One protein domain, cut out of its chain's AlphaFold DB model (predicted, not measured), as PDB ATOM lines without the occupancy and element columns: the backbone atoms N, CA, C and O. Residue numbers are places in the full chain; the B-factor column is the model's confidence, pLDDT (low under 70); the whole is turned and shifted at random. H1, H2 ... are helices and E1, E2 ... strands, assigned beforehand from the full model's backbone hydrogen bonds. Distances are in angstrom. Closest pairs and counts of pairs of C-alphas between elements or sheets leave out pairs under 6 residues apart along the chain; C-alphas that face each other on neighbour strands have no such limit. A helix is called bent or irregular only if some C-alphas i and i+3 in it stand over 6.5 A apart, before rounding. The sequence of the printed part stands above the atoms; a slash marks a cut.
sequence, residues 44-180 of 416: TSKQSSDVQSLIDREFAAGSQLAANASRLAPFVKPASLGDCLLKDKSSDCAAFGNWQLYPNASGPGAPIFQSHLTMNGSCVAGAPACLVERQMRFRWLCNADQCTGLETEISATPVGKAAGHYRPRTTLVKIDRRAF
ATOM      1  N   THR A  44     153.249 168.515 157.329       57.41
ATOM      2  CA  THR A  44     154.204 168.891 158.390       57.41
ATOM      3  C   THR A  44     155.655 168.643 157.954       57.41
ATOM      4  O   THR A  44     156.522 169.488 158.174       57.41
ATOM      5  N   SER A  45     155.931 167.512 157.298       51.19
ATOM      6  CA  SER A  45     157.260 167.158 156.775       51.19
ATOM      7  C   SER A  45     157.690 168.082 155.632       51.19
ATOM      8  O   SER A  45     158.821 168.569 155.606       51.19
ATOM      9  N   LYS A  46     156.756 168.414 154.734       58.84
ATOM     10  CA  LYS A  46     156.944 169.375 153.647       58.84
ATOM     11  C   LYS A  46     157.226 170.771 154.197       58.84
ATOM     12  O   LYS A  46     158.259 171.335 153.865       58.84
ATOM     13  N   GLN A  47     156.388 171.282 155.104       60.41
ATOM     14  CA  GLN A  47     156.633 172.568 155.769       60.41
ATOM     15  C   GLN A  47     157.994 172.592 156.482       60.41
ATOM     16  O   GLN A  47     158.677 173.611 156.436       60.41
ATOM     17  N   SER A  48     158.421 171.479 157.085       65.88
ATOM     18  CA  SER A  48     159.740 171.376 157.720       65.88
ATOM     19  C   SER A  48     160.901 171.456 156.723       65.88
ATOM     20  O   SER A  48     161.845 172.225 156.925       65.88
ATOM     21  N   SER A  49     160.794 170.753 155.592       72.94
ATOM     22  CA  SER A  49     161.751 170.868 154.484       72.94
ATOM     23  C   SER A  49     161.768 172.278 153.879       72.94
ATOM     24  O   SER A  49     162.838 172.797 153.554       72.94
ATOM     25  N   ASP A  50     160.603 172.909 153.740       74.25
ATOM     26  CA  ASP A  50     160.448 174.229 153.127       74.25
ATOM     27  C   ASP A  50     161.042 175.342 154.019       74.25
ATOM     28  O   ASP A  50     161.732 176.223 153.502       74.25
ATOM     29  N   VAL A  51     160.881 175.282 155.355       77.44
ATOM     30  CA  VAL A  51     161.534 176.240 156.279       77.44
ATOM     31  C   VAL A  51     163.050 176.061 156.273       77.44
ATOM     32  O   VAL A  51     163.776 177.052 156.189       77.44
ATOM     33  N   GLN A  52     163.553 174.823 156.319       80.56
ATOM     34  CA  GLN A  52     164.998 174.576 156.277       80.56
ATOM     35  C   GLN A  52     165.611 175.063 154.950       80.56
ATOM     36  O   GLN A  52     166.638 175.741 154.958       80.56
ATOM     37  N   SER A  53     164.933 174.810 153.824       77.00
ATOM     38  CA  SER A  53     165.304 175.332 152.502       77.00
ATOM     39  C   SER A  53     165.313 176.866 152.461       77.00
ATOM     40  O   SER A  53     166.225 177.466 151.891       77.00
ATOM     41  N   LEU A  54     164.347 177.522 153.117       78.69
ATOM     42  CA  LEU A  54     164.293 178.981 153.232       78.69
ATOM     43  C   LEU A  54     165.494 179.541 154.017       78.69
ATOM     44  O   LEU A  54     166.108 180.507 153.565       78.69
ATOM     45  N   ILE A  55     165.867 178.913 155.139       79.00
ATOM     46  CA  ILE A  55     167.056 179.283 155.931       79.00
ATOM     47  C   ILE A  55     168.330 179.141 155.087       79.00
ATOM     48  O   ILE A  55     169.117 180.086 154.996       79.00
ATOM     49  N   ASP A  56     168.524 177.984 154.448       77.06
ATOM     50  CA  ASP A  56     169.744 177.700 153.687       77.06
ATOM     51  C   ASP A  56     169.845 178.588 152.421       77.06
ATOM     52  O   ASP A  56     170.940 179.033 152.067       77.06
ATOM     53  N   ARG A  57     168.714 178.951 151.791       75.50
ATOM     54  CA  ARG A  57     168.665 179.910 150.667       75.50
ATOM     55  C   ARG A  57     169.072 181.321 151.083       75.50
ATOM     56  O   ARG A  57     169.892 181.937 150.403       75.50
ATOM     57  N   GLU A  58     168.517 181.843 152.177       80.81
ATOM     58  CA  GLU A  58     168.883 183.180 152.663       80.81
ATOM     59  C   GLU A  58     170.351 183.219 153.111       80.81
ATOM     60  O   GLU A  58     171.077 184.160 152.785       80.81
ATOM     61  N   PHE A  59     170.825 182.167 153.784       75.19
ATOM     62  CA  PHE A  59     172.230 182.022 154.163       75.19
ATOM     63  C   PHE A  59     173.173 182.033 152.946       75.19
ATOM     64  O   PHE A  59     174.178 182.753 152.949       75.19
ATOM     65  N   ALA A  60     172.831 181.306 151.875       67.50
ATOM     66  CA  ALA A  60     173.592 181.312 150.626       67.50
ATOM     67  C   ALA A  60     173.583 182.694 149.944       67.50
ATOM     68  O   ALA A  60     174.643 183.189 149.556       67.50
ATOM     69  N   ALA A  61     172.423 183.355 149.864       72.56
ATOM     70  CA  ALA A  61     172.298 184.696 149.286       72.56
ATOM     71  C   ALA A  61     173.110 185.748 150.064       72.56
ATOM     72  O   ALA A  61     173.802 186.573 149.465       72.56
ATOM     73  N   GLY A  62     173.084 185.689 151.402       67.00
ATOM     74  CA  GLY A  62     173.929 186.526 152.254       67.00
ATOM     75  C   GLY A  62     175.421 186.255 152.050       67.00
ATOM     76  O   GLY A  62     176.193 187.201 151.926       67.00
ATOM     77  N   SER A  63     175.820 184.986 151.941       71.56
ATOM     78  CA  SER A  63     177.223 184.594 151.730       71.56
ATOM     79  C   SER A  63     177.767 185.054 150.371       71.56
ATOM     80  O   SER A  63     178.871 185.591 150.302       71.56
ATOM     81  N   GLN A  64     176.983 184.919 149.294       69.12
ATOM     82  CA  GLN A  64     177.352 185.413 147.958       69.12
ATOM     83  C   GLN A  64     177.480 186.943 147.922       69.12
ATOM     84  O   GLN A  64     178.414 187.478 147.326       69.12
ATOM     85  N   LEU A  65     176.567 187.657 148.591       71.56
ATOM     86  CA  LEU A  65     176.629 189.114 148.716       71.56
ATOM     87  C   LEU A  65     177.850 189.559 149.538       71.56
ATOM     88  O   LEU A  65     178.554 190.485 149.137       71.56
ATOM     89  N   ALA A  66     178.134 188.866 150.642       72.44
ATOM     90  CA  ALA A  66     179.273 189.125 151.520       72.44
ATOM     91  C   ALA A  66     180.641 188.851 150.879       72.44
ATOM     92  O   ALA A  66     181.636 189.369 151.368       72.44
ATOM     93  N   ALA A  67     180.708 188.061 149.804       68.25
ATOM     94  CA  ALA A  67     181.940 187.829 149.047       68.25
ATOM     95  C   ALA A  67     182.220 188.922 147.991       68.25
ATOM     96  O   ALA A  67     183.326 189.001 147.458       68.25
ATOM     97  N   ASN A  68     181.244 189.780 147.668       69.00
ATOM     98  CA  ASN A  68     181.340 190.713 146.544       69.00
ATOM     99  C   ASN A  68     181.714 192.136 146.994       69.00
ATOM    100  O   ASN A  68     180.852 193.003 147.149       69.00
ATOM    101  N   ALA A  69     183.014 192.402 147.138       65.25
ATOM    102  CA  ALA A  69     183.536 193.694 147.595       65.25
ATOM    103  C   ALA A  69     182.969 194.912 146.830       65.25
ATOM    104  O   ALA A  69     182.628 195.916 147.456       65.25
ATOM    105  N   SER A  70     182.766 194.810 145.507       65.06
ATOM    106  CA  SER A  70     182.201 195.904 144.694       65.06
ATOM    107  C   SER A  70     180.750 196.247 145.056       65.06
ATOM    108  O   SER A  70     180.352 197.410 145.004       65.06
ATOM    109  N   ARG A  71     179.960 195.251 145.484       68.62
ATOM    110  CA  ARG A  71     178.589 195.441 145.982       68.62
ATOM    111  C   ARG A  71     178.551 195.959 147.417       68.62
ATOM    112  O   ARG A  71     177.561 196.581 147.785       68.62
ATOM    113  N   LEU A  72     179.596 195.723 148.213       71.19
ATOM    114  CA  LEU A  72     179.677 196.160 149.611       71.19
ATOM    115  C   LEU A  72     180.266 197.569 149.768       71.19
ATOM    116  O   LEU A  72     179.831 198.306 150.653       71.19
ATOM    117  N   ALA A  73     181.224 197.957 148.917       71.44
ATOM    118  CA  ALA A  73     181.980 199.209 149.029       71.44
ATOM    119  C   ALA A  73     181.120 200.482 149.217       71.44
ATOM    120  O   ALA A  73     181.467 201.279 150.093       71.44
ATOM    121  N   PRO A  74     179.974 200.680 148.523       75.69
ATOM    122  CA  PRO A  74     179.121 201.857 148.739       75.69
ATOM    123  C   PRO A  74     178.529 201.954 150.155       75.69
ATOM    124  O   PRO A  74     178.195 203.045 150.617       75.69
ATOM    125  N   PHE A  75     178.397 200.819 150.847       79.00
ATOM    126  CA  PHE A  75     177.715 200.702 152.137       79.00
ATOM    127  C   PHE A  75     178.686 200.671 153.320       79.00
ATOM    128  O   PHE A  75     178.374 201.244 154.361       79.00
ATOM    129  N   VAL A  76     179.870 200.069 153.146       79.31
ATOM    130  CA  VAL A  76     180.939 200.047 154.170       79.31
ATOM    131  C   VAL A  76     181.880 201.254 154.100       79.31
ATOM    132  O   VAL A  76     182.713 201.420 154.986       79.31
ATOM    133  N   LYS A  77     181.743 202.088 153.054       74.19
ATOM    134  CA  LYS A  77     182.435 203.374 152.853       74.19
ATOM    135  C   LYS A  77     183.947 203.302 153.146       74.19
ATOM    136  O   LYS A  77     184.415 204.006 154.032       74.19
ATOM    137  N   PRO A  78     184.746 202.517 152.397       66.81
ATOM    138  CA  PRO A  78     186.177 202.352 152.682       66.81
ATOM    139  C   PRO A  78     186.929 203.693 152.771       66.81
ATOM    140  O   PRO A  78     187.779 203.862 153.635       66.81
ATOM    141  N   ALA A  79     186.545 204.689 151.965       64.69
ATOM    142  CA  ALA A  79     187.115 206.035 152.012       64.69
ATOM    143  C   ALA A  79     186.986 206.747 153.379       64.69
ATOM    144  O   ALA A  79     187.801 207.615 153.672       64.69
ATOM    145  N   SER A  80     186.016 206.391 154.238       68.50
ATOM    146  CA  SER A  80     185.898 206.990 155.579       68.50
ATOM    147  C   SER A  80     186.933 206.479 156.583       68.50
ATOM    148  O   SER A  80     187.008 207.016 157.682       68.50
ATOM    149  N   LEU A  81     187.712 205.452 156.230       69.25
ATOM    150  CA  LEU A  81     188.857 205.007 157.023       69.25
ATOM    151  C   LEU A  81     190.089 205.902 156.828       69.25
ATOM    152  O   LEU A  81     190.969 205.896 157.683       69.25
ATOM    153  N   GLY A  82     190.162 206.657 155.722       68.62
ATOM    154  CA  GLY A  82     191.315 207.498 155.392       68.62
ATOM    155  C   GLY A  82     192.635 206.729 155.499       68.62
ATOM    156  O   GLY A  82     192.773 205.627 154.960       68.62
ATOM    157  N   ASP A  83     193.568 207.292 156.263       67.50
ATOM    158  CA  ASP A  83     194.913 206.748 156.471       67.50
ATOM    159  C   ASP A  83     194.914 205.361 157.130       67.50
ATOM    160  O   ASP A  83     195.845 204.593 156.918       67.50
ATOM    161  N   CYS A  84     193.839 204.958 157.821       69.44
ATOM    162  CA  CYS A  84     193.728 203.607 158.378       69.44
ATOM    163  C   CYS A  84     193.679 202.495 157.319       69.44
ATOM    164  O   CYS A  84     193.842 201.328 157.665       69.44
ATOM    165  N   LEU A  85     193.434 202.794 156.040       65.62
ATOM    166  CA  LEU A  85     193.616 201.813 154.960       65.62
ATOM    167  C   LEU A  85     195.044 201.791 154.404       65.62
ATOM    168  O   LEU A  85     195.450 200.787 153.808       65.62
ATOM    169  N   LEU A  86     195.789 202.875 154.603       61.03
ATOM    170  CA  LEU A  86     197.199 202.985 154.262       61.03
ATOM    171  C   LEU A  86     198.041 202.299 155.352       61.03
ATOM    172  O   LEU A  86     197.528 201.793 156.351       61.03
ATOM    173  N   LYS A  87     199.345 202.167 155.109       54.28
ATOM    174  CA  LYS A  87     200.270 201.499 156.041       54.28
ATOM    175  C   LYS A  87     200.962 202.490 156.992       54.28
ATOM    176  O   LYS A  87     201.710 202.062 157.873       54.28
ATOM    177  N   ASP A  88     200.729 203.786 156.795       50.31
ATOM    178  CA  ASP A  88     201.433 204.862 157.479       50.31
ATOM    179  C   ASP A  88     200.688 205.359 158.715       50.31
ATOM    180  O   ASP A  88     199.466 205.471 158.761       50.31
ATOM    181  N   LYS A  89     201.473 205.576 159.769       53.91
ATOM    182  CA  LYS A  89     201.018 205.499 161.158       53.91
ATOM    183  C   LYS A  89     200.542 206.837 161.707       53.91
ATOM    184  O   LYS A  89     201.211 207.849 161.508       53.91
ATOM    185  N   SER A  90     199.504 206.795 162.547       51.00
ATOM    186  CA  SER A  90     199.405 207.508 163.850       51.00
ATOM    187  C   SER A  90     197.968 207.597 164.389       51.00
ATOM    188  O   SER A  90     197.769 207.998 165.535       51.00
ATOM    189  N   SER A  91     196.971 207.223 163.591       62.06
ATOM    190  CA  SER A  91     195.551 207.202 163.948       62.06
ATOM    191  C   SER A  91     195.163 205.927 164.707       62.06
ATOM    192  O   SER A  91     195.559 204.835 164.320       62.06
ATOM    193  N   ASP A  92     194.334 206.041 165.754       75.94
ATOM    194  CA  ASP A  92     193.762 204.870 166.443       75.94
ATOM    195  C   ASP A  92     192.684 204.198 165.576       75.94
ATOM    196  O   ASP A  92     191.478 204.441 165.690       75.94
ATOM    197  N   CYS A  93     193.141 203.335 164.673       79.69
ATOM    198  CA  CYS A  93     192.283 202.630 163.731       79.69
ATOM    199  C   CYS A  93     191.399 201.558 164.393       79.69
ATOM    200  O   CYS A  93     190.447 201.082 163.766       79.69
ATOM    201  N   ALA A  94     191.637 201.204 165.665       82.94
ATOM    202  CA  ALA A  94     190.845 200.200 166.376       82.94
ATOM    203  C   ALA A  94     189.382 200.637 166.583       82.94
ATOM    204  O   ALA A  94     188.493 199.784 166.664       82.94
ATOM    205  N   ALA A  95     189.099 201.947 166.573       80.94
ATOM    206  CA  ALA A  95     187.743 202.498 166.662       80.94
ATOM    207  C   ALA A  95     186.782 201.959 165.575       80.94
ATOM    208  O   ALA A  95     185.586 201.771 165.831       80.94
ATOM    209  N   PHE A  96     187.304 201.635 164.384       81.06
ATOM    210  CA  PHE A  96     186.539 201.066 163.264       81.06
ATOM    211  C   PHE A  96     186.289 199.546 163.382       81.06
ATOM    212  O   PHE A  96     185.572 198.970 162.560       81.06
ATOM    213  N   GLY A  97     186.826 198.889 164.419       84.31
ATOM    214  CA  GLY A  97     186.714 197.443 164.657       84.31
ATOM    215  C   GLY A  97     185.370 196.946 165.203       84.31
ATOM    216  O   GLY A  97     185.191 195.743 165.422       84.31
ATOM    217  N   ASN A  98     184.420 197.850 165.439       89.75
ATOM    218  CA  ASN A  98     183.122 197.539 166.034       89.75
ATOM    219  C   ASN A  98     182.130 196.934 165.023       89.75
ATOM    220  O   ASN A  98     182.065 197.350 163.869       89.75
ATOM    221  N   TRP A  99     181.309 195.981 165.478       93.50
ATOM    222  CA  TRP A  99     180.277 195.331 164.660       93.50
ATOM    223  C   TRP A  99     179.079 196.247 164.376       93.50
ATOM    224  O   TRP A  99     178.218 196.449 165.237       93.50
ATOM    225  N   GLN A 100     178.979 196.708 163.134       92.88
ATOM    226  CA  GLN A 100     177.903 197.549 162.612       92.88
ATOM    227  C   GLN A 100     176.914 196.723 161.778       92.88
ATOM    228  O   GLN A 100     177.268 195.705 161.188       92.88
ATOM    229  N   LEU A 101     175.649 197.146 161.723       92.94
ATOM    230  CA  LEU A 101     174.687 196.608 160.756       92.94
ATOM    231  C   LEU A 101     174.942 197.237 159.386       92.94
ATOM    232  O   LEU A 101     175.220 198.433 159.299       92.94
ATOM    233  N   TYR A 102     174.780 196.459 158.315       88.25
ATOM    234  CA  TYR A 102     174.686 197.055 156.983       88.25
ATOM    235  C   TYR A 102     173.500 198.029 156.922       88.25
ATOM    236  O   TYR A 102     172.432 197.709 157.448       88.25
ATOM    237  N   PRO A 103     173.639 199.201 156.283       82.88
ATOM    238  CA  PRO A 103     172.513 200.102 156.080       82.88
ATOM    239  C   PRO A 103     171.469 199.467 155.148       82.88
ATOM    240  O   PRO A 103     171.817 198.800 154.171       82.88
ATOM    241  N   ASN A 104     170.188 199.734 155.411       73.75
ATOM    242  CA  ASN A 104     169.105 199.368 154.500       73.75
ATOM    243  C   ASN A 104     169.314 200.066 153.146       73.75
ATOM    244  O   ASN A 104     169.295 201.296 153.073       73.75
ATOM    245  N   ALA A 105     169.492 199.296 152.074       68.94
ATOM    246  CA  ALA A 105     169.642 199.835 150.728       68.94
ATOM    247  C   ALA A 105     168.271 199.961 150.042       68.94
ATOM    248  O   ALA A 105     167.529 198.986 149.930       68.94
ATOM    249  N   SER A 106     167.934 201.160 149.562       55.69
ATOM    250  CA  SER A 106     166.664 201.452 148.887       55.69
ATOM    251  C   SER A 106     166.851 201.640 147.380       55.69
ATOM    252  O   SER A 106     167.634 202.492 146.965       55.69
ATOM    253  N   GLY A 107     166.088 200.908 146.565       52.56
ATOM    254  CA  GLY A 107     166.004 201.113 145.114       52.56
ATOM    255  C   GLY A 107     165.920 199.809 144.307       52.56
ATOM    256  O   GLY A 107     166.192 198.731 144.845       52.56
ATOM    257  N   PRO A 108     165.556 199.869 143.012       46.31
ATOM    258  CA  PRO A 108     165.521 198.692 142.146       46.31
ATOM    259  C   PRO A 108     166.910 198.047 142.019       46.31
ATOM    260  O   PRO A 108     167.874 198.706 141.641       46.31
ATOM    261  N   GLY A 109     167.024 196.755 142.337       54.75
ATOM    262  CA  GLY A 109     168.299 196.026 142.273       54.75
ATOM    263  C   GLY A 109     169.312 196.377 143.374       54.75
ATOM    264  O   GLY A 109     170.470 195.957 143.285       54.75
ATOM    265  N   ALA A 110     168.897 197.118 144.406       59.12
ATOM    266  CA  ALA A 110     169.696 197.336 145.606       59.12
ATOM    267  C   ALA A 110     169.922 196.005 146.363       59.12
ATOM    268  O   ALA A 110     169.008 195.178 146.432       59.12
ATOM    269  N   PRO A 111     171.120 195.764 146.928       71.12
ATOM    270  CA  PRO A 111     171.385 194.557 147.700       71.12
ATOM    271  C   PRO A 111     170.581 194.552 149.004       71.12
ATOM    272  O   PRO A 111     170.624 195.497 149.786       71.12
ATOM    273  N   ILE A 112     169.871 193.454 149.260       77.00
ATOM    274  CA  ILE A 112     169.130 193.257 150.507       77.00
ATOM    275  C   ILE A 112     170.093 192.653 151.533       77.00
ATOM    276  O   ILE A 112     170.499 191.498 151.376       77.00
ATOM    277  N   PHE A 113     170.436 193.404 152.579       83.06
ATOM    278  CA  PHE A 113     171.298 192.947 153.681       83.06
ATOM    279  C   PHE A 113     170.513 192.378 154.871       83.06
ATOM    280  O   PHE A 113     171.005 191.492 155.570       83.06
ATOM    281  N   GLN A 114     169.284 192.851 155.077       88.50
ATOM    282  CA  GLN A 114     168.345 192.340 156.070       88.50
ATOM    283  C   GLN A 114     167.057 191.894 155.374       88.50
ATOM    284  O   GLN A 114     166.472 192.658 154.607       88.50
ATOM    285  N   SER A 115     166.602 190.667 155.629       85.44
ATOM    286  CA  SER A 115     165.324 190.154 155.116       85.44
ATOM    287  C   SER A 115     164.545 189.429 156.208       85.44
ATOM    288  O   SER A 115     165.113 188.684 156.994       85.44
ATOM    289  N   HIS A 116     163.225 189.618 156.225       90.12
ATOM    290  CA  HIS A 116     162.292 188.848 157.048       90.12
ATOM    291  C   HIS A 116     161.328 188.140 156.105       90.12
ATOM    292  O   HIS A 116     160.667 188.807 155.307       90.12
ATOM    293  N   LEU A 117     161.262 186.811 156.162       85.94
ATOM    294  CA  LEU A 117     160.531 185.994 155.198       85.94
ATOM    295  C   LEU A 117     159.547 185.015 155.842       85.94
ATOM    296  O   LEU A 117     159.751 184.476 156.932       85.94
ATOM    297  N   THR A 118     158.497 184.748 155.076       87.06
ATOM    298  CA  THR A 118     157.543 183.642 155.203       87.06
ATOM    299  C   THR A 118     157.727 182.688 154.013       87.06
ATOM    300  O   THR A 118     158.482 182.991 153.088       87.06
ATOM    301  N   MET A 119     156.967 181.587 153.964       76.94
ATOM    302  CA  MET A 119     156.891 180.737 152.761       76.94
ATOM    303  C   MET A 119     156.467 181.506 151.498       76.94
ATOM    304  O   MET A 119     156.896 181.174 150.397       76.94
ATOM    305  N   ASN A 120     155.642 182.545 151.658       76.81
ATOM    306  CA  ASN A 120     154.987 183.259 150.561       76.81
ATOM    307  C   ASN A 120     155.708 184.566 150.175       76.81
ATOM    308  O   ASN A 120     155.191 185.335 149.370       76.81
ATOM    309  N   GLY A 121     156.884 184.837 150.755       79.00
ATOM    310  CA  GLY A 121     157.647 186.073 150.550       79.00
ATOM    311  C   GLY A 121     157.812 186.902 151.825       79.00
ATOM    312  O   GLY A 121     157.676 186.387 152.938       79.00
ATOM    313  N   SER A 122     158.156 188.178 151.657       85.38
ATOM    314  CA  SER A 122     158.556 189.077 152.744       85.38
ATOM    315  C   SER A 122     157.463 189.340 153.782       85.38
ATOM    316  O   SER A 122     156.281 189.422 153.459       85.38
ATOM    317  N   CYS A 123     157.877 189.541 155.033       87.81
ATOM    318  CA  CYS A 123     157.025 189.960 156.146       87.81
ATOM    319  C   CYS A 123     157.616 191.165 156.893       87.81
ATOM    320  O   CYS A 123     158.758 191.565 156.678       87.81
ATOM    321  N   VAL A 124     156.810 191.756 157.776       87.62
ATOM    322  CA  VAL A 124     157.237 192.832 158.679       87.62
ATOM    323  C   VAL A 124     158.037 192.239 159.841       87.62
ATOM    324  O   VAL A 124     157.634 191.223 160.405       87.62
ATOM    325  N   ALA A 125     159.143 192.881 160.219       83.25
ATOM    326  CA  ALA A 125     159.968 192.486 161.362       83.25
ATOM    327  C   ALA A 125     159.121 192.271 162.633       83.25
ATOM    328  O   ALA A 125     158.221 193.057 162.929       83.25
ATOM    329  N   GLY A 126     159.387 191.193 163.374       78.94
ATOM    330  CA  GLY A 126     158.630 190.833 164.579       78.94
ATOM    331  C   GLY A 126     157.199 190.317 164.346       78.94
ATOM    332  O   GLY A 126     156.540 189.930 165.310       78.94
ATOM    333  N   ALA A 127     156.698 190.255 163.105       84.62
ATOM    334  CA  ALA A 127     155.379 189.683 162.840       84.62
ATOM    335  C   ALA A 127     155.366 188.162 163.116       84.62
ATOM    336  O   ALA A 127     156.255 187.446 162.649       84.62
ATOM    337  N   PRO A 128     154.326 187.612 163.773       80.38
ATOM    338  CA  PRO A 128     154.267 186.191 164.150       80.38
ATOM    339  C   PRO A 128     154.135 185.225 162.956       80.38
ATOM    340  O   PRO A 128     154.194 184.008 163.137       80.38
ATOM    341  N   ALA A 129     153.931 185.756 161.747       84.56
ATOM    342  CA  ALA A 129     153.933 185.008 160.494       84.56
ATOM    343  C   ALA A 129     155.337 184.837 159.884       84.56
ATOM    344  O   ALA A 129     155.503 183.992 159.005       84.56
ATOM    345  N   CYS A 130     156.335 185.614 160.325       90.06
ATOM    346  CA  CYS A 130     157.718 185.435 159.891       90.06
ATOM    347  C   CYS A 130     158.274 184.090 160.368       90.06
ATOM    348  O   CYS A 130     157.989 183.645 161.482       90.06
ATOM    349  N   LEU A 131     159.082 183.468 159.511       89.62
ATOM    350  CA  LEU A 131     159.702 182.162 159.733       89.62
ATOM    351  C   LEU A 131     161.228 182.250 159.717       89.62
ATOM    352  O   LEU A 131     161.879 181.526 160.464       89.62
ATOM    353  N   VAL A 132     161.802 183.139 158.902       89.19
ATOM    354  CA  VAL A 132     163.256 183.334 158.792       89.19
ATOM    355  C   VAL A 132     163.583 184.822 158.792       89.19
ATOM    356  O   VAL A 132     162.974 185.596 158.054       89.19
ATOM    357  N   GLU A 133     164.566 185.205 159.596       94.56
ATOM    358  CA  GLU A 133     165.235 186.501 159.550       94.56
ATOM    359  C   GLU A 133     166.674 186.291 159.075       94.56
ATOM    360  O   GLU A 133     167.407 185.477 159.637       94.56
ATOM    361  N   ARG A 134     167.100 187.035 158.056       89.50
ATOM    362  CA  ARG A 134     168.511 187.186 157.708       89.50
ATOM    363  C   ARG A 134     168.987 188.551 158.159       89.50
ATOM    364  O   ARG A 134     168.395 189.564 157.792       89.50
ATOM    365  N   GLN A 135     170.105 188.563 158.867       95.00
ATOM    366  CA  GLN A 135     170.792 189.761 159.314       95.00
ATOM    367  C   GLN A 135     172.249 189.698 158.855       95.00
ATOM    368  O   GLN A 135     172.930 188.691 159.060       95.00
ATOM    369  N   MET A 136     172.727 190.774 158.228       92.81
ATOM    370  CA  MET A 136     174.137 190.945 157.883       92.81
ATOM    371  C   MET A 136     174.742 192.102 158.676       92.81
ATOM    372  O   MET A 136     174.162 193.194 158.763       92.81
ATOM    373  N   ARG A 137     175.930 191.866 159.229       95.88
ATOM    374  CA  ARG A 137     176.731 192.836 159.986       95.88
ATOM    375  C   ARG A 137     178.147 192.860 159.434       95.88
ATOM    376  O   ARG A 137     178.606 191.861 158.889       95.88
ATOM    377  N   PHE A 138     178.848 193.974 159.588       94.62
ATOM    378  CA  PHE A 138     180.252 194.096 159.213       94.62
ATOM    379  C   PHE A 138     181.077 194.737 160.323       94.62
ATOM    380  O   PHE A 138     180.557 195.477 161.160       94.62
ATOM    381  N   ARG A 139     182.380 194.478 160.298       92.75
ATOM    382  CA  ARG A 139     183.396 195.266 160.997       92.75
ATOM    383  C   ARG A 139     184.657 195.333 160.155       92.75
ATOM    384  O   ARG A 139     184.925 194.431 159.358       92.75
ATOM    385  N   TRP A 140     185.460 196.365 160.364       88.88
ATOM    386  CA  TRP A 140     186.801 196.403 159.798       88.88
ATOM    387  C   TRP A 140     187.778 195.660 160.719       88.88
ATOM    388  O   TRP A 140     187.720 195.762 161.939       88.88
ATOM    389  N   LEU A 141     188.674 194.864 160.143       88.00
ATOM    390  CA  LEU A 141     189.714 194.138 160.867       88.00
ATOM    391  C   LEU A 141     190.914 195.065 161.084       88.00
ATOM    392  O   LEU A 141     191.909 194.990 160.357       88.00
ATOM    393  N   CYS A 142     190.780 195.969 162.051       84.56
ATOM    394  CA  CYS A 142     191.787 196.972 162.378       84.56
ATOM    395  C   CYS A 142     192.562 196.627 163.653       84.56
ATOM    396  O   CYS A 142     191.999 196.102 164.615       84.56
ATOM    397  N   ASN A 143     193.855 196.945 163.649       83.19
ATOM    398  CA  ASN A 143     194.657 197.112 164.857       83.19
ATOM    399  C   ASN A 143     194.858 198.620 165.121       83.19
ATOM    400  O   ASN A 143     194.177 199.445 164.516       83.19
ATOM    401  N   ALA A 144     195.781 198.981 166.015       79.38
ATOM    402  CA  ALA A 144     196.086 200.379 166.323       79.38
ATOM    403  C   ALA A 144     196.787 201.147 165.181       79.38
ATOM    404  O   ALA A 144     196.828 202.366 165.245       79.38
ATOM    405  N   ASP A 145     197.342 200.467 164.168       74.38
ATOM    406  CA  ASP A 145     198.108 201.101 163.082       74.38
ATOM    407  C   ASP A 145     197.355 201.129 161.739       74.38
ATOM    408  O   ASP A 145     197.611 201.999 160.916       74.38
ATOM    409  N   GLN A 146     196.500 200.134 161.463       76.12
ATOM    410  CA  GLN A 146     195.859 199.939 160.157       76.12
ATOM    411  C   GLN A 146     194.659 198.979 160.208       76.12
ATOM    412  O   GLN A 146     194.562 198.071 161.037       76.12
ATOM    413  N   CYS A 147     193.787 199.099 159.214       78.94
ATOM    414  CA  CYS A 147     192.742 198.159 158.844       78.94
ATOM    415  C   CYS A 147     193.244 197.227 157.730       78.94
ATOM    416  O   CYS A 147     193.775 197.664 156.707       78.94
ATOM    417  N   THR A 148     193.086 195.918 157.935       78.31
ATOM    418  CA  THR A 148     193.625 194.855 157.059       78.31
ATOM    419  C   THR A 148     192.579 194.232 156.133       78.31
ATOM    420  O   THR A 148     192.923 193.645 155.110       78.31
ATOM    421  N   GLY A 149     191.296 194.398 156.444       84.06
ATOM    422  CA  GLY A 149     190.189 193.887 155.643       84.06
ATOM    423  C   GLY A 149     188.839 194.116 156.306       84.06
ATOM    424  O   GLY A 149     188.762 194.713 157.378       84.06
ATOM    425  N   LEU A 150     187.781 193.627 155.673       86.88
ATOM    426  CA  LEU A 150     186.416 193.635 156.187       86.88
ATOM    427  C   LEU A 150     186.031 192.215 156.619       86.88
ATOM    428  O   LEU A 150     186.254 191.258 155.875       86.88
ATOM    429  N   GLU A 151     185.409 192.072 157.785       93.19
ATOM    430  CA  GLU A 151     184.735 190.837 158.191       93.19
ATOM    431  C   GLU A 151     183.222 191.066 158.182       93.19
ATOM    432  O   GLU A 151     182.731 192.050 158.732       93.19
ATOM    433  N   THR A 152     182.490 190.162 157.533       91.75
ATOM    434  CA  THR A 152     181.031 190.183 157.406       91.75
ATOM    435  C   THR A 152     180.436 188.972 158.110       91.75
ATOM    436  O   THR A 152     180.716 187.837 157.730       91.75
ATOM    437  N   GLU A 153     179.597 189.212 159.110       96.00
ATOM    438  CA  GLU A 153     178.761 188.199 159.748       96.00
ATOM    439  C   GLU A 153     177.441 188.096 158.981       96.00
ATOM    440  O   GLU A 153     176.742 189.095 158.791       96.00
ATOM    441  N   ILE A 154     177.097 186.884 158.542       90.81
ATOM    442  CA  ILE A 154     175.770 186.551 158.017       90.81
ATOM    443  C   ILE A 154     175.114 185.618 159.020       90.81
ATOM    444  O   ILE A 154     175.660 184.548 159.286       90.81
ATOM    445  N   SER A 155     173.934 185.980 159.517       94.69
ATOM    446  CA  SER A 155     173.064 185.077 160.270       94.69
ATOM    447  C   SER A 155     171.739 184.905 159.537       94.69
ATOM    448  O   SER A 155     171.110 185.894 159.171       94.69
ATOM    449  N   ALA A 156     171.306 183.661 159.339       91.38
ATOM    450  CA  ALA A 156     169.955 183.291 158.932       91.38
ATOM    451  C   ALA A 156     169.315 182.517 160.093       91.38
ATOM    452  O   ALA A 156     169.665 181.366 160.367       91.38
ATOM    453  N   THR A 157     168.415 183.180 160.811       93.69
ATOM    454  CA  THR A 157     167.855 182.742 162.089       93.69
ATOM    455  C   THR A 157     166.369 182.411 161.929       93.69
ATOM    456  O   THR A 157     165.624 183.218 161.368       93.69
ATOM    457  N   PRO A 158     165.891 181.252 162.416       92.00
ATOM    458  CA  PRO A 158     164.466 180.955 162.447       92.00
ATOM    459  C   PRO A 158     163.754 181.803 163.508       92.00
ATOM    460  O   PRO A 158     164.190 181.871 164.658       92.00
ATOM    461  N   VAL A 159     162.638 182.423 163.129       92.69
ATOM    462  CA  VAL A 159     161.862 183.353 163.968       92.69
ATOM    463  C   VAL A 159     160.387 182.947 164.043       92.69
ATOM    464  O   VAL A 159     159.944 182.012 163.372       92.69
ATOM    465  N   GLY A 160     159.614 183.626 164.896       87.81
ATOM    466  CA  GLY A 160     158.179 183.379 165.047       87.81
ATOM    467  C   GLY A 160     157.884 181.915 165.384       87.81
ATOM    468  O   GLY A 160     158.452 181.360 166.321       87.81
ATOM    469  N   LYS A 161     157.020 181.268 164.595       86.00
ATOM    470  CA  LYS A 161     156.652 179.850 164.785       86.00
ATOM    471  C   LYS A 161     157.756 178.848 164.418       86.00
ATOM    472  O   LYS A 161     157.616 177.674 164.742       86.00
ATOM    473  N   ALA A 162     158.820 179.276 163.739       83.56
ATOM    474  CA  ALA A 162     159.976 178.427 163.439       83.56
ATOM    475  C   ALA A 162     161.043 178.467 164.553       83.56
ATOM    476  O   ALA A 162     161.905 177.584 164.610       83.56
ATOM    477  N   ALA A 163     160.991 179.465 165.443       84.19
ATOM    478  CA  ALA A 163     161.920 179.590 166.561       84.19
ATOM    479  C   ALA A 163     161.853 178.348 167.470       84.19
ATOM    480  O   ALA A 163     160.775 177.878 167.825       84.19
ATOM    481  N   GLY A 164     163.015 177.792 167.822       79.94
ATOM    482  CA  GLY A 164     163.130 176.570 168.631       79.94
ATOM    483  C   GLY A 164     162.968 175.248 167.867       79.94
ATOM    484  O   GLY A 164     163.386 174.215 168.384       79.94
ATOM    485  N   HIS A 165     162.444 175.259 166.635       83.81
ATOM    486  CA  HIS A 165     162.309 174.052 165.804       83.81
ATOM    487  C   HIS A 165     163.480 173.839 164.833       83.81
ATOM    488  O   HIS A 165     163.811 172.697 164.520       83.81
ATOM    489  N   TYR A 166     164.133 174.918 164.396       85.94
ATOM    490  CA  TYR A 166     165.285 174.881 163.487       85.94
ATOM    491  C   TYR A 166     166.500 175.539 164.142       85.94
ATOM    492  O   TYR A 166     166.373 176.299 165.105       85.94
ATOM    493  N   ARG A 167     167.697 175.252 163.621       85.62
ATOM    494  CA  ARG A 167     168.939 175.897 164.073       85.62
ATOM    495  C   ARG A 167     169.262 177.103 163.184       85.62
ATOM    496  O   ARG A 167     169.112 176.989 161.968       85.62
ATOM    497  N   PRO A 168     169.740 178.227 163.750       90.25
ATOM    498  CA  PRO A 168     170.277 179.318 162.948       90.25
ATOM    499  C   PRO A 168     171.519 178.861 162.169       90.25
ATOM    500  O   PRO A 168     172.286 178.009 162.631       90.25
ATOM    501  N   ARG A 169     171.728 179.451 160.992       85.69
ATOM    502  CA  ARG A 169     172.970 179.345 160.217       85.69
ATOM    503  C   ARG A 169     173.731 180.655 160.358       85.69
ATOM    504  O   ARG A 169     173.192 181.698 160.005       85.69
ATOM    505  N   THR A 170     174.979 180.603 160.811       91.00
ATOM    506  CA  THR A 170     175.825 181.794 160.952       91.00
ATOM    507  C   THR A 170     177.207 181.526 160.367       91.00
ATOM    508  O   THR A 170     177.730 180.421 160.510       91.00
ATOM    509  N   THR A 171     177.793 182.510 159.684       88.75
ATOM    510  CA  THR A 171     179.165 182.431 159.155       88.75
ATOM    511  C   THR A 171     179.841 183.798 159.123       88.75
ATOM    512  O   THR A 171     179.171 184.832 159.136       88.75
ATOM    513  N   LEU A 172     181.172 183.781 159.059       89.81
ATOM    514  CA  LEU A 172     182.030 184.953 158.916       89.81
ATOM    515  C   LEU A 172     182.750 184.883 157.566       89.81
ATOM    516  O   LEU A 172     183.553 183.980 157.330       89.81
ATOM    517  N   VAL A 173     182.485 185.851 156.691       79.56
ATOM    518  CA  VAL A 173     183.190 186.030 155.415       79.56
ATOM    519  C   VAL A 173     184.214 187.149 155.579       79.56
ATOM    520  O   VAL A 173     183.886 188.227 156.072       79.56
ATOM    521  N   LYS A 174     185.461 186.898 155.175       84.00
ATOM    522  CA  LYS A 174     186.557 187.875 155.237       84.00
ATOM    523  C   LYS A 174     186.943 188.323 153.838       84.00
ATOM    524  O   LYS A 174     187.195 187.486 152.976       84.00
ATOM    525  N   ILE A 175     187.039 189.632 153.648       76.50
ATOM    526  CA  ILE A 175     187.548 190.262 152.432       76.50
ATOM    527  C   ILE A 175     188.806 191.058 152.798       76.50
ATOM    528  O   ILE A 175     188.763 191.918 153.675       76.50
ATOM    529  N   ASP A 176     189.919 190.798 152.113       74.88
ATOM    530  CA  ASP A 176     191.156 191.590 152.213       74.88
ATOM    531  C   ASP A 176     190.906 193.048 151.774       74.88
ATOM    532  O   ASP A 176     190.187 193.293 150.799       74.88
ATOM    533  N   ARG A 177     191.525 194.029 152.447       71.44
ATOM    534  CA  ARG A 177     191.443 195.453 152.064       71.44
ATOM    535  C   ARG A 177     191.724 195.701 150.575       71.44
ATOM    536  O   ARG A 177     191.086 196.562 149.973       71.44
ATOM    537  N   ARG A 178     192.593 194.888 149.959       64.56
ATOM    538  CA  ARG A 178     192.937 194.880 148.522       64.56
ATOM    539  C   ARG A 178     191.742 194.771 147.574       64.56
ATOM    540  O   ARG A 178     191.862 195.169 146.420       64.56
ATOM    541  N   ALA A 179     190.607 194.241 148.026       63.84
ATOM    542  CA  ALA A 179     189.391 194.147 147.217       63.84
ATOM    543  C   ALA A 179     188.503 195.408 147.277       63.84
ATOM    544  O   ALA A 179     187.592 195.537 146.461       63.84
ATOM    545  N   PHE A 180     188.752 196.328 148.218       61.28
ATOM    546  CA  PHE A 180     188.016 197.595 148.351       61.28
ATOM    547  C   PHE A 180     188.711 198.779 147.679       61.28
ATOM    548  O   PHE A 180     188.051 199.775 147.382       61.28
TER     549      PHE A 180
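Overview. This is residues 44 to 180 of the 416 residues of an uncharacterized protein of Proteobacteria bacterium (UniProt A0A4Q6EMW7). A long, twisted antiparallel sheet, built round the long hairpin E2 and E3, has the long helix H1 packed on one face with residues 51 to 66. Three short helices, H2, H3 and H4, follow H1, with H3 and H4 gathered near the turn of that hairpin. The printed part has 137 residues with four named helices and then four named strands, in the order H1 H2 H3 H4 E1 E2 E3 E4, and its class is mixed, helices and strands. The sheet order is E1 - E2 - E3 - E4. The whole is only just loose, close to compact, with a radius of gyration of the C-alphas of 17.2 A, and elongated, with spans of 59 by 31 by 22 A.

Along the chain. H1, residues 44 to 66, begins with C-alpha 44 at (154.204, 168.891, 158.390) and is 32.9 A long. H2 is residues 69 to 76, H3 residues 78 to 85 and H4 residues 93 to 97. H2 and H3 are irregular: C-alphas 71 and 74 are 7.0 A apart, and C-alphas 80 and 83 are 9.1 A apart. E1 is residues 115 to 118. E2, residues 132 to 142, is 31.8 A long, E3, residues 147 to 158, 33.3 A, and E4, residues 169 to 176, 23.3 A, ending with C-alpha 176 at (191.156, 191.590, 152.213).

Arrangement. The strands form a meander, each the antiparallel neighbour of the one before. N 117 and O 132 are 2.8 A apart between E1 and E2, N 137 and O 153 2.9 A between E2 and E3, and N 152 and O 173 2.8 A between E3 and E4. H1 is on the sheet, making two layers, a helix on one face of a sheet; its closest C-alphas to E3 are those of Phe 59 and Ala 156, 5.4 A. H1 and H2 only just touch, only at the corner, with 3 pairs of C-alphas within 8 A, the closest those of Leu 65 and Arg 71 at 7.2 A. H2 only grazes the sheet. H3 and H4 only just touch, with 3 such pairs, the closest those of Cys 84 and Cys 93 at 5.6 A. H4 stands at the sheet's level, with C-alphas 97 and 140, its closest to E2, 5.0 A apart. H1 has every O i to N i+4 pair within hydrogen-bond range; H2 has 2 of 4, H3 0 of 4 but 4 of 5 O i to N i+3 pairs, and H4 0 of 1 but 2 of 2.

Size, cuts and confidence. The C-alphas farthest apart, those of Thr 44 and Ser 90, are 59.7 A apart. The printed part has no cut. The links H4 to E1 and E1 to E2 are long. Mean pLDDT of the printed part is 77.8, with 36 residues under 70, among them residues 78 to 91 and 105 to 110.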